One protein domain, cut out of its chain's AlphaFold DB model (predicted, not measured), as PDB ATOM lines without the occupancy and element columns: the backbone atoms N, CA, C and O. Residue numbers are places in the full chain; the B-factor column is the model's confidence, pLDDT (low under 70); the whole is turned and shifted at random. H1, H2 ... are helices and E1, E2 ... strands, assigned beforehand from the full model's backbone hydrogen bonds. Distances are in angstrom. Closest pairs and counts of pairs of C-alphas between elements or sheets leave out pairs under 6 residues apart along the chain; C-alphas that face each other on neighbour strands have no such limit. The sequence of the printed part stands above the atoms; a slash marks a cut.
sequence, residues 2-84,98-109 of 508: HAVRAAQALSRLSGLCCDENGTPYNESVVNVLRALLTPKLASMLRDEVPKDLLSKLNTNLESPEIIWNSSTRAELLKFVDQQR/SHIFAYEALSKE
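Overview. This is residues 2 to 84 and 98 to 109 of the 508 residues of an uncharacterized protein of Gossypium harknessii (UniProt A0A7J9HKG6). Four crossed helices, H1 to H4, cluster together, with a long loop, residues 15 to 26, reaching out at one end; at the other end lie a small hairpin, E1 and E2, and helix H5, set off from the cluster. The 95 printed residues hold five named helices and two strands, in the order H1 H2 H3 H4 E1 E2 H5, the sheet E1 - E2 being antiparallel. The class is mostly helix; the whole is compact, with a radius of gyration of the C-alphas of 13.3 A, and elongated, spanning 41 by 25 by 25 A.

Along the chain. Find C-alpha 2 at (22.631, -6.641, -5.246); from there H1 runs 18.6 A to residue 14. H2, residues 27 to 37, is 15.1 A long; H3, residues 39 to 46, 12.0 A; H4, residues 51 to 57, 9.9 A. Then come E1, residues 61 to 63, and E2, residues 66 to 68, before H5, residues 70 to 84, runs 20.8 A to C-alpha 84 at (18.143, 10.761, -7.309).

Arrangement. H1 touches H3 with residues 7 to 11 alone, about perpendicular at 83 degrees; the closest C-alphas, of Ser 11 and Leu 45, are 5.2 A apart. H2 and H3 touch at a steep tilt of 61 degrees, closest at the C-alphas of Arg 34 and Ala 42, 5.3 A. H3 and H4, a helical hairpin, only just touch, with 3 pairs of C-alphas within 8 A, closest Met 44 and Leu 53, 6.0 A. In the hairpin E1 and E2, look for N 61 and O 68, 2.8 A, within hydrogen-bond range. H5 is close to H2 but not clearly touching: the closest C-alphas, of Leu 36 and Leu 76, are 6.8 A apart. Every O i to N i+4 pair is within range in H1, H2, H4 and H5; in H3, 2 of 4.

Size, cuts and confidence. The farthest C-alphas, of Glu 20 and Lys 108, are 42.0 A apart. Residues 85 to 97 are not printed; C-alphas 84 and 98 are 11.8 A apart. The link H1 to H2 is long; pLDDT is under 70 at residues 18 to 22.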
ATOM      1  N   HIS A   2      23.160  -7.969  -5.625       87.69
ATOM      2  CA  HIS A   2      22.631  -6.641  -5.246       87.69
ATOM      3  C   HIS A   2      21.138  -6.444  -5.555       87.69
ATOM      4  O   HIS A   2      20.399  -6.045  -4.664       87.69
ATOM      5  N   ALA A   3      20.676  -6.807  -6.758       88.12
ATOM      6  CA  ALA A   3      19.262  -6.677  -7.132       88.12
ATOM      7  C   ALA A   3      18.316  -7.489  -6.221       88.12
ATOM      8  O   ALA A   3      17.252  -7.011  -5.848       88.12
ATOM      9  N   VAL A   4      18.747  -8.681  -5.791       87.94
ATOM     10  CA  VAL A   4      18.000  -9.533  -4.845       87.94
ATOM     11  C   VAL A   4      17.838  -8.832  -3.496       87.94
ATOM     12  O   VAL A   4      16.728  -8.749  -2.982       87.94
ATOM     13  N   ARG A   5      18.923  -8.269  -2.950       88.56
ATOM     14  CA  ARG A   5      18.869  -7.526  -1.682       88.56
ATOM     15  C   ARG A   5      18.039  -6.247  -1.790       88.56
ATOM     16  O   ARG A   5      17.359  -5.898  -0.837       88.56
ATOM     17  N   ALA A   6      18.083  -5.565  -2.937       90.88
ATOM     18  CA  ALA A   6      17.261  -4.385  -3.184       90.88
ATOM     19  C   ALA A   6      15.764  -4.735  -3.196       90.88
ATOM     20  O   ALA A   6      14.992  -4.090  -2.496       90.88
ATOM     21  N   ALA A   7      15.362  -5.799  -3.900       89.81
ATOM     22  CA  ALA A   7      13.976  -6.273  -3.895       89.81
ATOM     23  C   ALA A   7      13.505  -6.664  -2.480       89.81
ATOM     24  O   ALA A   7      12.427  -6.257  -2.055       89.81
ATOM     25  N   GLN A   8      14.346  -7.364  -1.709       88.25
ATOM     26  CA  GLN A   8      14.057  -7.696  -0.306       88.25
ATOM     27  C   GLN A   8      13.920  -6.448   0.578       88.25
ATOM     28  O   GLN A   8      13.059  -6.399   1.452       88.25
ATOM     29  N   ALA A   9      14.740  -5.420   0.349       89.62
ATOM     30  CA  ALA A   9      14.613  -4.152   1.058       89.62
ATOM     31  C   ALA A   9      13.280  -3.455   0.737       89.62
ATOM     32  O   ALA A   9      12.610  -3.005   1.659       89.62
ATOM     33  N   LEU A  10      12.854  -3.421  -0.533       90.38
ATOM     34  CA  LEU A  10      11.554  -2.856  -0.932       90.38
ATOM     35  C   LEU A  10      10.371  -3.639  -0.337       90.38
ATOM     36  O   LEU A  10       9.408  -3.042   0.145       90.38
ATOM     37  N   SER A  11      10.468  -4.970  -0.308       88.69
ATOM     38  CA  SER A  11       9.482  -5.847   0.336       88.69
ATOM     39  C   SER A  11       9.339  -5.554   1.837       88.69
ATOM     40  O   SER A  11       8.232  -5.407   2.356       88.69
ATOM     41  N   ARG A  12      10.460  -5.345   2.541       87.38
ATOM     42  CA  ARG A  12      10.450  -4.955   3.961       87.38
ATOM     43  C   ARG A  12       9.999  -3.514   4.188       87.38
ATOM     44  O   ARG A  12       9.319  -3.249   5.168       87.38
ATOM     45  N   LEU A  13      10.329  -2.570   3.312       88.25
ATOM     46  CA  LEU A  13       9.883  -1.177   3.464       88.25
ATOM     47  C   LEU A  13       8.367  -1.017   3.296       88.25
ATOM     48  O   LEU A  13       7.772  -0.148   3.926       88.25
ATOM     49  N   SER A  14       7.754  -1.851   2.459       86.50
ATOM     50  CA  SER A  14       6.306  -1.859   2.239       86.50
ATOM     51  C   SER A  14       5.525  -2.629   3.309       86.50
ATOM     52  O   SER A  14       4.320  -2.426   3.444       86.50
ATOM     53  N   GLY A  15       6.192  -3.496   4.078       82.94
ATOM     54  CA  GLY A  15       5.524  -4.401   5.017       82.94
ATOM     55  C   GLY A  15       4.731  -5.508   4.315       82.94
ATOM     56  O   GLY A  15       3.793  -6.049   4.887       82.94
ATOM     57  N   LEU A  16       5.082  -5.825   3.061       77.81
ATOM     58  CA  LEU A  16       4.448  -6.879   2.258       77.81
ATOM     59  C   LEU A  16       5.031  -8.279   2.531       77.81
ATOM     60  O   LEU A  16       4.466  -9.280   2.096       77.81
ATOM     61  N   CYS A  17       6.171  -8.348   3.218       71.88
ATOM     62  CA  CYS A  17       6.899  -9.582   3.499       71.88
ATOM     63  C   CYS A  17       6.273 -10.355   4.674       71.88
ATOM     64  O   CYS A  17       6.022  -9.769   5.726       71.88
ATOM     65  N   CYS A  18       6.074 -11.669   4.517       60.59
ATOM     66  CA  CYS A  18       5.473 -12.550   5.533       60.59
ATOM     67  C   CYS A  18       6.506 -13.255   6.447       60.59
ATOM     68  O   CYS A  18       6.184 -14.274   7.056       60.59
ATOM     69  N   ASP A  19       7.736 -12.739   6.549       62.62
ATOM     70  CA  ASP A  19       8.793 -13.305   7.403       62.62
ATOM     71  C   ASP A  19       8.451 -13.197   8.912       62.62
ATOM     72  O   ASP A  19       7.755 -12.276   9.343       62.62
ATOM     73  N   GLU A  20       9.067 -14.043   9.758       55.00
ATOM     74  CA  GLU A  20       8.954 -14.006  11.238       55.00
ATOM     75  C   GLU A  20       9.326 -12.643  11.879       55.00
ATOM     76  O   GLU A  20       8.971 -12.376  13.025       55.00
ATOM     77  N   ASN A  21      10.000 -11.757  11.133       62.72
ATOM     78  CA  ASN A  21      10.353 -10.382  11.516       62.72
ATOM     79  C   ASN A  21       9.604  -9.338  10.660       62.72
ATOM     80  O   ASN A  21      10.220  -8.405  10.135       62.72
ATOM     81  N   GLY A  22       8.295  -9.528  10.477       65.06
ATOM     82  CA  GLY A  22       7.437  -8.648   9.683       65.06
ATOM     83  C   GLY A  22       7.558  -7.176  10.085       65.06
ATOM     84  O   GLY A  22       7.493  -6.807  11.259       65.06
ATOM     85  N   THR A  23       7.758  -6.319   9.091       79.38
ATOM     86  CA  THR A  23       7.729  -4.863   9.241       79.38
ATOM     87  C   THR A  23       6.286  -4.355   9.149       79.38
ATOM     88  O   THR A  23       5.455  -4.984   8.495       79.38
ATOM     89  N   PRO A  24       5.951  -3.228   9.804       84.25
ATOM     90  CA  PRO A  24       4.595  -2.689   9.756       84.25
ATOM     91  C   PRO A  24       4.194  -2.336   8.319       84.25
ATOM     92  O   PRO A  24       5.000  -1.791   7.561       84.25
ATOM     93  N   TYR A  25       2.936  -2.623   7.972       88.12
ATOM     94  CA  TYR A  25       2.364  -2.291   6.669       88.12
ATOM     95  C   TYR A  25       2.445  -0.785   6.413       88.12
ATOM     96  O   TYR A  25       1.970   0.018   7.220       88.12
ATOM     97  N   ASN A  26       3.046  -0.408   5.285       88.94
ATOM     98  CA  ASN A  26       3.209   0.984   4.894       88.94
ATOM     99  C   ASN A  26       2.482   1.252   3.576       88.94
ATOM    100  O   ASN A  26       3.028   1.052   2.490       88.94
ATOM    101  N   GLU A  27       1.251   1.745   3.692       88.50
ATOM    102  CA  GLU A  27       0.364   2.016   2.560       88.50
ATOM    103  C   GLU A  27       0.982   2.982   1.538       88.50
ATOM    104  O   GLU A  27       0.905   2.744   0.336       88.50
ATOM    105  N   SER A  28       1.665   4.033   2.001       88.44
ATOM    106  CA  SER A  28       2.305   5.010   1.113       88.44
ATOM    107  C   SER A  28       3.382   4.355   0.246       88.44
ATOM    108  O   SER A  28       3.399   4.543  -0.970       88.44
ATOM    109  N   VAL A  29       4.235   3.513   0.837       88.56
ATOM    110  CA  VAL A  29       5.273   2.789   0.088       88.56
ATOM    111  C   VAL A  29       4.653   1.770  -0.867       88.56
ATOM    112  O   VAL A  29       5.119   1.641  -1.996       88.56
ATOM    113  N   VAL A  30       3.590   1.069  -0.459       89.25
ATOM    114  CA  VAL A  30       2.865   0.135  -1.336       89.25
ATOM    115  C   VAL A  30       2.285   0.862  -2.548       89.25
ATOM    116  O   VAL A  30       2.459   0.392  -3.670       89.25
ATOM    117  N   ASN A  31       1.658   2.021  -2.351       89.38
ATOM    118  CA  ASN A  31       1.088   2.823  -3.433       89.38
ATOM    119  C   ASN A  31       2.168   3.312  -4.405       89.38
ATOM    120  O   ASN A  31       2.013   3.163  -5.616       89.38
ATOM    121  N   VAL A  32       3.300   3.793  -3.882       91.00
ATOM    122  CA  VAL A  32       4.460   4.182  -4.698       91.00
ATOM    123  C   VAL A  32       5.008   2.991  -5.485       91.00
ATOM    124  O   VAL A  32       5.250   3.099  -6.681       91.00
ATOM    125  N   LEU A  33       5.171   1.825  -4.858       92.06
ATOM    126  CA  LEU A  33       5.660   0.633  -5.554       92.06
ATOM    127  C   LEU A  33       4.680   0.143  -6.620       92.06
ATOM    128  O   LEU A  33       5.119  -0.266  -7.691       92.06
ATOM    129  N   ARG A  34       3.369   0.213  -6.367       91.31
ATOM    130  CA  ARG A  34       2.337  -0.105  -7.364       91.31
ATOM    131  C   ARG A  34       2.378   0.859  -8.549       91.31
ATOM    132  O   ARG A  34       2.206   0.398  -9.673       91.31
ATOM    133  N   ALA A  35       2.641   2.146  -8.321       90.00
ATOM    134  CA  ALA A  35       2.814   3.128  -9.390       90.00
ATOM    135  C   ALA A  35       4.103   2.875 -10.194       90.00
ATOM    136  O   ALA A  35       4.071   2.815 -11.421       90.00
ATOM    137  N   LEU A  36       5.231   2.659  -9.508       92.31
ATOM    138  CA  LEU A  36       6.552   2.517 -10.130       92.31
ATOM    139  C   LEU A  36       6.806   1.155 -10.775       92.31
ATOM    140  O   LEU A  36       7.608   1.071 -11.692       92.31
ATOM    141  N   LEU A  37       6.224   0.070 -10.273       92.06
ATOM    142  CA  LEU A  37       6.448  -1.268 -10.827       92.06
ATOM    143  C   LEU A  37       5.239  -1.794 -11.583       92.06
ATOM    144  O   LEU A  37       5.355  -2.853 -12.177       92.06
ATOM    145  N   THR A  38       4.113  -1.079 -11.614       91.31
ATOM    146  CA  THR A  38       2.777  -1.602 -11.953       91.31
ATOM    147  C   THR A  38       2.244  -2.589 -10.898       91.31
ATOM    148  O   THR A  38       3.024  -3.266 -10.214       91.31
ATOM    149  N   PRO A  39       0.911  -2.711 -10.731       91.56
ATOM    150  CA  PRO A  39       0.312  -3.489  -9.645       91.56
ATOM    151  C   PRO A  39       0.787  -4.941  -9.541       91.56
ATOM    152  O   PRO A  39       1.113  -5.405  -8.445       91.56
ATOM    153  N   LYS A  40       0.858  -5.661 -10.667       91.69
ATOM    154  CA  LYS A  40       1.186  -7.088 -10.660       91.69
ATOM    155  C   LYS A  40       2.645  -7.341 -10.298       91.69
ATOM    156  O   LYS A  40       2.905  -8.171  -9.428       91.69
ATOM    157  N   LEU A  41       3.596  -6.612 -10.883       91.44
ATOM    158  CA  LEU A  41       5.015  -6.768 -10.531       91.44
ATOM    159  C   LEU A  41       5.293  -6.291  -9.098       91.44
ATOM    160  O   LEU A  41       6.066  -6.933  -8.391       91.44
ATOM    161  N   ALA A  42       4.621  -5.234  -8.627       91.38
ATOM    162  CA  ALA A  42       4.702  -4.819  -7.225       91.38
ATOM    163  C   ALA A  42       4.211  -5.926  -6.275       91.38
ATOM    164  O   ALA A  42       4.822  -6.160  -5.234       91.38
ATOM    165  N   SER A  43       3.154  -6.657  -6.646       89.50
ATOM    166  CA  SER A  43       2.615  -7.755  -5.833       89.50
ATOM    167  C   SER A  43       3.582  -8.938  -5.666       89.50
ATOM    168  O   SER A  43       3.531  -9.619  -4.643       89.50
ATOM    169  N   MET A  44       4.509  -9.135  -6.613       88.94
ATOM    170  CA  MET A  44       5.552 -10.171  -6.544       88.94
ATOM    171  C   MET A  44       6.653  -9.848  -5.523       88.94
ATOM    172  O   MET A  44       7.487 -10.694  -5.219       88.94
ATOM    173  N   LEU A  45       6.674  -8.633  -4.958       88.00
ATOM    174  CA  LEU A  45       7.547  -8.317  -3.821       88.00
ATOM    175  C   LEU A  45       7.127  -9.053  -2.540       88.00
ATOM    176  O   LEU A  45       7.896  -9.055  -1.582       88.00
ATOM    177  N   ARG A  46       5.938  -9.669  -2.507       85.31
ATOM    178  CA  ARG A  46       5.502 -10.537  -1.403       85.31
ATOM    179  C   ARG A  46       6.278 -11.853  -1.342       85.31
ATOM    180  O   ARG A  46       6.356 -12.446  -0.270       85.31
ATOM    181  N   ASP A  47       6.852 -12.295  -2.459       81.38
ATOM    182  CA  ASP A  47       7.521 -13.589  -2.544       81.38
ATOM    183  C   ASP A  47       8.858 -13.567  -1.783       81.38
ATOM    184  O   ASP A  47       9.674 -12.657  -1.956       81.38
ATOM    185  N   GLU A  48       9.133 -14.606  -0.985       70.19
ATOM    186  CA  GLU A  48      10.388 -14.725  -0.217       70.19
ATOM    187  C   GLU A  48      11.637 -14.703  -1.121       70.19
ATOM    188  O   GLU A  48      12.718 -14.231  -0.743       70.19
ATOM    189  N   VAL A  49      11.495 -15.210  -2.351       80.00
ATOM    190  CA  VAL A  49      12.574 -15.325  -3.330       80.00
ATOM    191  C   VAL A  49      12.253 -14.468  -4.561       80.00
ATOM    192  O   VAL A  49      11.542 -14.922  -5.453       80.00
ATOM    193  N   PRO A  50      12.862 -13.274  -4.722       84.12
ATOM    194  CA  PRO A  50      12.504 -12.330  -5.788       84.12
ATOM    195  C   PRO A  50      13.080 -12.709  -7.169       84.12
ATOM    196  O   PRO A  50      13.298 -11.843  -8.014       84.12
ATOM    197  N   LYS A  51      13.399 -13.986  -7.419       85.69
ATOM    198  CA  LYS A  51      14.017 -14.427  -8.684       85.69
ATOM    199  C   LYS A  51      13.090 -14.190  -9.870       85.69
ATOM    200  O   LYS A  51      13.545 -13.656 -10.880       85.69
ATOM    201  N   ASP A  52      11.814 -14.523  -9.719       86.31
ATOM    202  CA  ASP A  52      10.838 -14.419 -10.801       86.31
ATOM    203  C   ASP A  52      10.532 -12.959 -11.124       86.31
ATOM    204  O   ASP A  52      10.545 -12.579 -12.293       86.31
ATOM    205  N   LEU A  53      10.381 -12.111 -10.098       90.94
ATOM    206  CA  LEU A  53      10.262 -10.662 -10.268       90.94
ATOM    207  C   LEU A  53      11.465 -10.099 -11.030       90.94
ATOM    208  O   LEU A  53      11.302  -9.407 -12.031       90.94
ATOM    209  N   LEU A  54      12.685 -10.408 -10.585       90.56
ATOM    210  CA  LEU A  54      13.898  -9.896 -11.222       90.56
ATOM    211  C   LEU A  54      14.064 -10.409 -12.653       90.56
ATOM    212  O   LEU A  54      14.542  -9.666 -13.507       90.56
ATOM    213  N   SER A  55      13.667 -11.652 -12.929       91.19
ATOM    214  CA  SER A  55      13.635 -12.180 -14.291       91.19
ATOM    215  C   SER A  55      12.659 -11.377 -15.149       91.19
ATOM    216  O   SER A  55      13.051 -10.853 -16.189       91.19
ATOM    217  N   LYS A  56      11.419 -11.201 -14.675       90.88
ATOM    218  CA  LYS A  56      10.364 -10.463 -15.380       90.88
ATOM    219  C   LYS A  56      10.742  -9.004 -15.646       90.88
ATOM    220  O   LYS A  56      10.537  -8.522 -16.756       90.88
ATOM    221  N   LEU A  57      11.384  -8.334 -14.685       91.06
ATOM    222  CA  LEU A  57      11.853  -6.951 -14.831       91.06
ATOM    223  C   LEU A  57      12.914  -6.773 -15.927       91.06
ATOM    224  O   LEU A  57      13.079  -5.660 -16.420       91.06
ATOM    225  N   ASN A  58      13.627  -7.835 -16.310       89.81
ATOM    226  CA  ASN A  58      14.658  -7.798 -17.352       89.81
ATOM    227  C   ASN A  58      14.177  -8.330 -18.712       89.81
ATOM    228  O   ASN A  58      14.941  -8.318 -19.677       89.81
ATOM    229  N   THR A  59      12.927  -8.774 -18.808       91.94
ATOM    230  CA  THR A  59      12.316  -9.270 -20.046       91.94
ATOM    231  C   THR A  59      11.260  -8.303 -20.562       91.94
ATOM    232  O   THR A  59      10.714  -7.512 -19.798       91.94
ATOM    233  N   ASN A  60      10.958  -8.373 -21.860       93.56
ATOM    234  CA  ASN A  60       9.768  -7.722 -22.397       93.56
ATOM    235  C   ASN A  60       8.567  -8.644 -22.176       93.56
ATOM    236  O   ASN A  60       8.596  -9.793 -22.613       93.56
ATOM    237  N   LEU A  61       7.547  -8.141 -21.491       93.19
ATOM    238  CA  LEU A  61       6.320  -8.848 -21.163       93.19
ATOM    239  C   LEU A  61       5.130  -8.026 -21.637       93.19
ATOM    240  O   LEU A  61       5.030  -6.837 -21.340       93.19
ATOM    241  N   GLU A  62       4.231  -8.685 -22.349       94.06
ATOM    242  CA  GLU A  62       2.936  -8.141 -22.735       94.06
ATOM    243  C   GLU A  62       1.893  -9.222 -22.451       94.06
ATOM    244  O   GLU A  62       1.704 -10.166 -23.215       94.06
ATOM    245  N   SER A  63       1.303  -9.121 -21.266       94.69
ATOM    246  CA  SER A  63       0.268 -10.012 -20.746       94.69
ATOM    247  C   SER A  63      -0.844  -9.170 -20.116       94.69
ATOM    248  O   SER A  63      -0.583  -8.019 -19.755       94.69
ATOM    249  N   PRO A  64      -2.055  -9.712 -19.933       95.00
ATOM    250  CA  PRO A  64      -3.200  -8.945 -19.440       95.00
ATOM    251  C   PRO A  64      -2.957  -8.193 -18.128       95.00
ATOM    252  O   PRO A  64      -3.472  -7.098 -17.957       95.00
ATOM    253  N   GLU A  65      -2.126  -8.712 -17.222       94.69
ATOM    254  CA  GLU A  65      -1.806  -8.050 -15.945       94.69
ATOM    255  C   GLU A  65      -0.486  -7.246 -15.972       94.69
ATOM    256  O   GLU A  65      -0.168  -6.546 -15.009       94.69
ATOM    257  N   ILE A  66       0.330  -7.374 -17.029       94.56
ATOM    258  CA  ILE A  66       1.676  -6.780 -17.114       94.56
ATOM    259  C   ILE A  66       1.965  -6.309 -18.540       94.56
ATOM    260  O   ILE A  66       2.187  -7.132 -19.430       94.56
ATOM    261  N   ILE A  67       2.117  -4.995 -18.715       94.50
ATOM    262  CA  ILE A  67       2.817  -4.403 -19.861       94.50
ATOM    263  C   ILE A  67       4.153  -3.860 -19.349       94.50
ATOM    264  O   ILE A  67       4.213  -2.833 -18.679       94.50
ATOM    265  N   TRP A  68       5.235  -4.578 -19.647       95.31
ATOM    266  CA  TRP A  68       6.590  -4.234 -19.225       95.31
ATOM    267  C   TRP A  68       7.564  -4.402 -20.386       95.31
ATOM    268  O   TRP A  68       8.013  -5.499 -20.701       95.31
ATOM    269  N   ASN A  69       7.898  -3.305 -21.052       93.69
ATOM    270  CA  ASN A  69       8.756  -3.279 -22.235       93.69
ATOM    271  C   ASN A  69       9.908  -2.272 -22.087       93.69
ATOM    272  O   ASN A  69      10.048  -1.585 -21.072       93.69
ATOM    273  N   SER A  70      10.753  -2.174 -23.114       93.75
ATOM    274  CA  SER A  70      11.879  -1.234 -23.154       93.75
ATOM    275  C   SER A  70      11.473   0.218 -22.865       93.75
ATOM    276  O   SER A  70      12.228   0.917 -22.194       93.75
ATOM    277  N   SER A  71      10.294   0.656 -23.323       93.56
ATOM    278  CA  SER A  71       9.785   2.019 -23.120       93.56
ATOM    279  C   SER A  71       9.407   2.265 -21.659       93.56
ATOM    280  O   SER A  71       9.946   3.180 -21.043       93.56
ATOM    281  N   THR A  72       8.589   1.389 -21.059       94.00
ATOM    282  CA  THR A  72       8.217   1.488 -19.629       94.00
ATOM    283  C   THR A  72       9.447   1.445 -18.713       94.00
ATOM    284  O   THR A  72       9.566   2.231 -17.774       94.00
ATOM    285  N   ARG A  73      10.443   0.605 -19.031       94.56
ATOM    286  CA  ARG A  73      11.714   0.561 -18.296       94.56
ATOM    287  C   ARG A  73      12.501   1.862 -18.421       94.56
ATOM    288  O   ARG A  73      13.048   2.331 -17.427       94.56
ATOM    289  N   ALA A  74      12.572   2.437 -19.621       94.62
ATOM    290  CA  ALA A  74      13.280   3.690 -19.852       94.62
ATOM    291  C   ALA A  74      12.622   4.869 -19.115       94.62
ATOM    292  O   ALA A  74      13.332   5.671 -18.513       94.62
ATOM    293  N   GLU A  75      11.289   4.947 -19.112       95.00
ATOM    294  CA  GLU A  75      10.537   5.969 -18.372       95.00
ATOM    295  C   GLU A  75      10.762   5.865 -16.863       95.00
ATOM    296  O   GLU A  75      11.088   6.868 -16.226       95.00
ATOM    297  N   LEU A  76      10.679   4.653 -16.300       94.50
ATOM    298  CA  LEU A  76      10.951   4.446 -14.879       94.50
ATOM    299  C   LEU A  76      12.390   4.827 -14.522       94.50
ATOM    300  O   LEU A  76      12.613   5.522 -13.537       94.50
ATOM    301  N   LEU A  77      13.375   4.383 -15.307       93.81
ATOM    302  CA  LEU A  77      14.781   4.703 -15.049       93.81
ATOM    303  C   LEU A  77      15.029   6.212 -15.113       93.81
ATOM    304  O   LEU A  77      15.676   6.757 -14.222       93.81
ATOM    305  N   LYS A  78      14.449   6.897 -16.106       94.00
ATOM    306  CA  LYS A  78      14.512   8.357 -16.222       94.00
ATOM    307  C   LYS A  78      13.922   9.039 -14.986       94.00
ATOM    308  O   LYS A  78      14.542   9.961 -14.461       94.00
ATOM    309  N   PHE A  79      12.763   8.585 -14.511       92.56
ATOM    310  CA  PHE A  79      12.144   9.117 -13.298       92.56
ATOM    311  C   PHE A  79      13.011   8.870 -12.056       92.56
ATOM    312  O   PHE A  79      13.266   9.792 -11.286       92.56
ATOM    313  N   VAL A  80      13.534   7.655 -11.883       90.88
ATOM    314  CA  VAL A  80      14.409   7.310 -10.752       90.88
ATOM    315  C   VAL A  80      15.692   8.148 -10.767       90.88
ATOM    316  O   VAL A  80      16.110   8.631  -9.718       90.88
ATOM    317  N   ASP A  81      16.307   8.377 -11.928       90.75
ATOM    318  CA  ASP A  81      17.505   9.218 -12.038       90.75
ATOM    319  C   ASP A  81      17.211  10.703 -11.756       90.75
ATOM    320  O   ASP A  81      18.027  11.388 -11.128       90.75
ATOM    321  N   GLN A  82      16.029  11.198 -12.142       89.25
ATOM    322  CA  GLN A  82      15.556  12.535 -11.767       89.25
ATOM    323  C   GLN A  82      15.363  12.654 -10.255       89.25
ATOM    324  O   GLN A  82      15.890  13.589  -9.655       89.25
ATOM    325  N   GLN A  83      14.698  11.676  -9.633       87.06
ATOM    326  CA  GLN A  83      14.495  11.648  -8.186       87.06
ATOM    327  C   GLN A  83      15.819  11.564  -7.431       87.06
ATOM    328  O   GLN A  83      16.016  12.265  -6.453       87.06
ATOM    329  N   ARG A  84      16.799  10.791  -7.915       84.31
ATOM    330  CA  ARG A  84      18.143  10.761  -7.309       84.31
ATOM    331  C   ARG A  84      18.848  12.116  -7.366       84.31
ATOM    332  O   ARG A  84      19.645  12.409  -6.478       84.31
ATOM    333  N   SER A  98       6.539  10.706  -6.526       82.44
ATOM    334  CA  SER A  98       6.445   9.253  -6.705       82.44
ATOM    335  C   SER A  98       5.010   8.730  -6.607       82.44
ATOM    336  O   SER A  98       4.716   7.678  -7.163       82.44
ATOM    337  N   HIS A  99       4.110   9.453  -5.931       80.06
ATOM    338  CA  HIS A  99       2.688   9.096  -5.871       80.06
ATOM    339  C   HIS A  99       1.927   9.504  -7.140       80.06
ATOM    340  O   HIS A  99       0.892   8.916  -7.437       80.06
ATOM    341  N   ILE A 100       2.423  10.507  -7.869       85.94
ATOM    342  CA  ILE A 100       1.782  11.058  -9.077       85.94
ATOM    343  C   ILE A 100       2.413  10.471 -10.354       85.94
ATOM    344  O   ILE A 100       1.942  10.716 -11.462       85.94
ATOM    345  N   PHE A 101       3.478   9.677 -10.215       89.69
ATOM    346  CA  PHE A 101       4.141   9.040 -11.343       89.69
ATOM    347  C   PHE A 101       3.160   8.186 -12.162       89.69
ATOM    348  O   PHE A 101       2.512   7.278 -11.641       89.69
ATOM    349  N   ALA A 102       3.101   8.465 -13.463       89.44
ATOM    350  CA  ALA A 102       2.303   7.736 -14.432       89.44
ATOM    351  C   ALA A 102       3.115   7.537 -15.715       89.44
ATOM    352  O   ALA A 102       3.834   8.437 -16.155       89.44
ATOM    353  N   TYR A 103       2.985   6.357 -16.315       92.06
ATOM    354  CA  TYR A 103       3.664   6.023 -17.561       92.06
ATOM    355  C   TYR A 103       2.987   6.687 -18.757       92.06
ATOM    356  O   TYR A 103       1.803   6.461 -19.017       92.06
ATOM    357  N   GLU A 104       3.759   7.425 -19.550       92.00
ATOM    358  CA  GLU A 104       3.291   7.986 -20.815       92.00
ATOM    359  C   GLU A 104       3.028   6.859 -21.823       92.00
ATOM    360  O   GLU A 104       1.987   6.856 -22.483       92.00
ATOM    361  N   ALA A 105       3.893   5.835 -21.862       89.69
ATOM    362  CA  ALA A 105       3.706   4.647 -22.698       89.69
ATOM    363  C   ALA A 105       2.407   3.873 -22.417       89.69
ATOM    364  O   ALA A 105       1.921   3.188 -23.313       89.69
ATOM    365  N   LEU A 106       1.848   3.968 -21.206       91.00
ATOM    366  CA  LEU A 106       0.616   3.265 -20.819       91.00
ATOM    367  C   LEU A 106      -0.615   4.182 -20.811       91.00
ATOM    368  O   LEU A 106      -1.723   3.703 -20.601       91.00
ATOM    369  N   SER A 107      -0.452   5.481 -21.076       88.81
ATOM    370  CA  SER A 107      -1.530   6.482 -20.991       88.81
ATOM    371  C   SER A 107      -2.708   6.235 -21.942       88.81
ATOM    372  O   SER A 107      -3.805   6.732 -21.705       88.81
ATOM    373  N   LYS A 108      -2.487   5.479 -23.023       88.19
ATOM    374  CA  LYS A 108      -3.511   5.127 -24.020       88.19
ATOM    375  C   LYS A 108      -4.157   3.763 -23.776       88.19
ATOM    376  O   LYS A 108      -5.075   3.401 -24.505       88.19
ATOM    377  N   GLU A 109      -3.654   2.994 -22.815       92.50
ATOM    378  CA  GLU A 109      -4.155   1.654 -22.525       92.50
ATOM    379  C   GLU A 109      -5.354   1.726 -21.574       92.50
ATOM    380  O   GLU A 109      -5.345   2.453 -20.581       92.50
TER     381      GLU A 109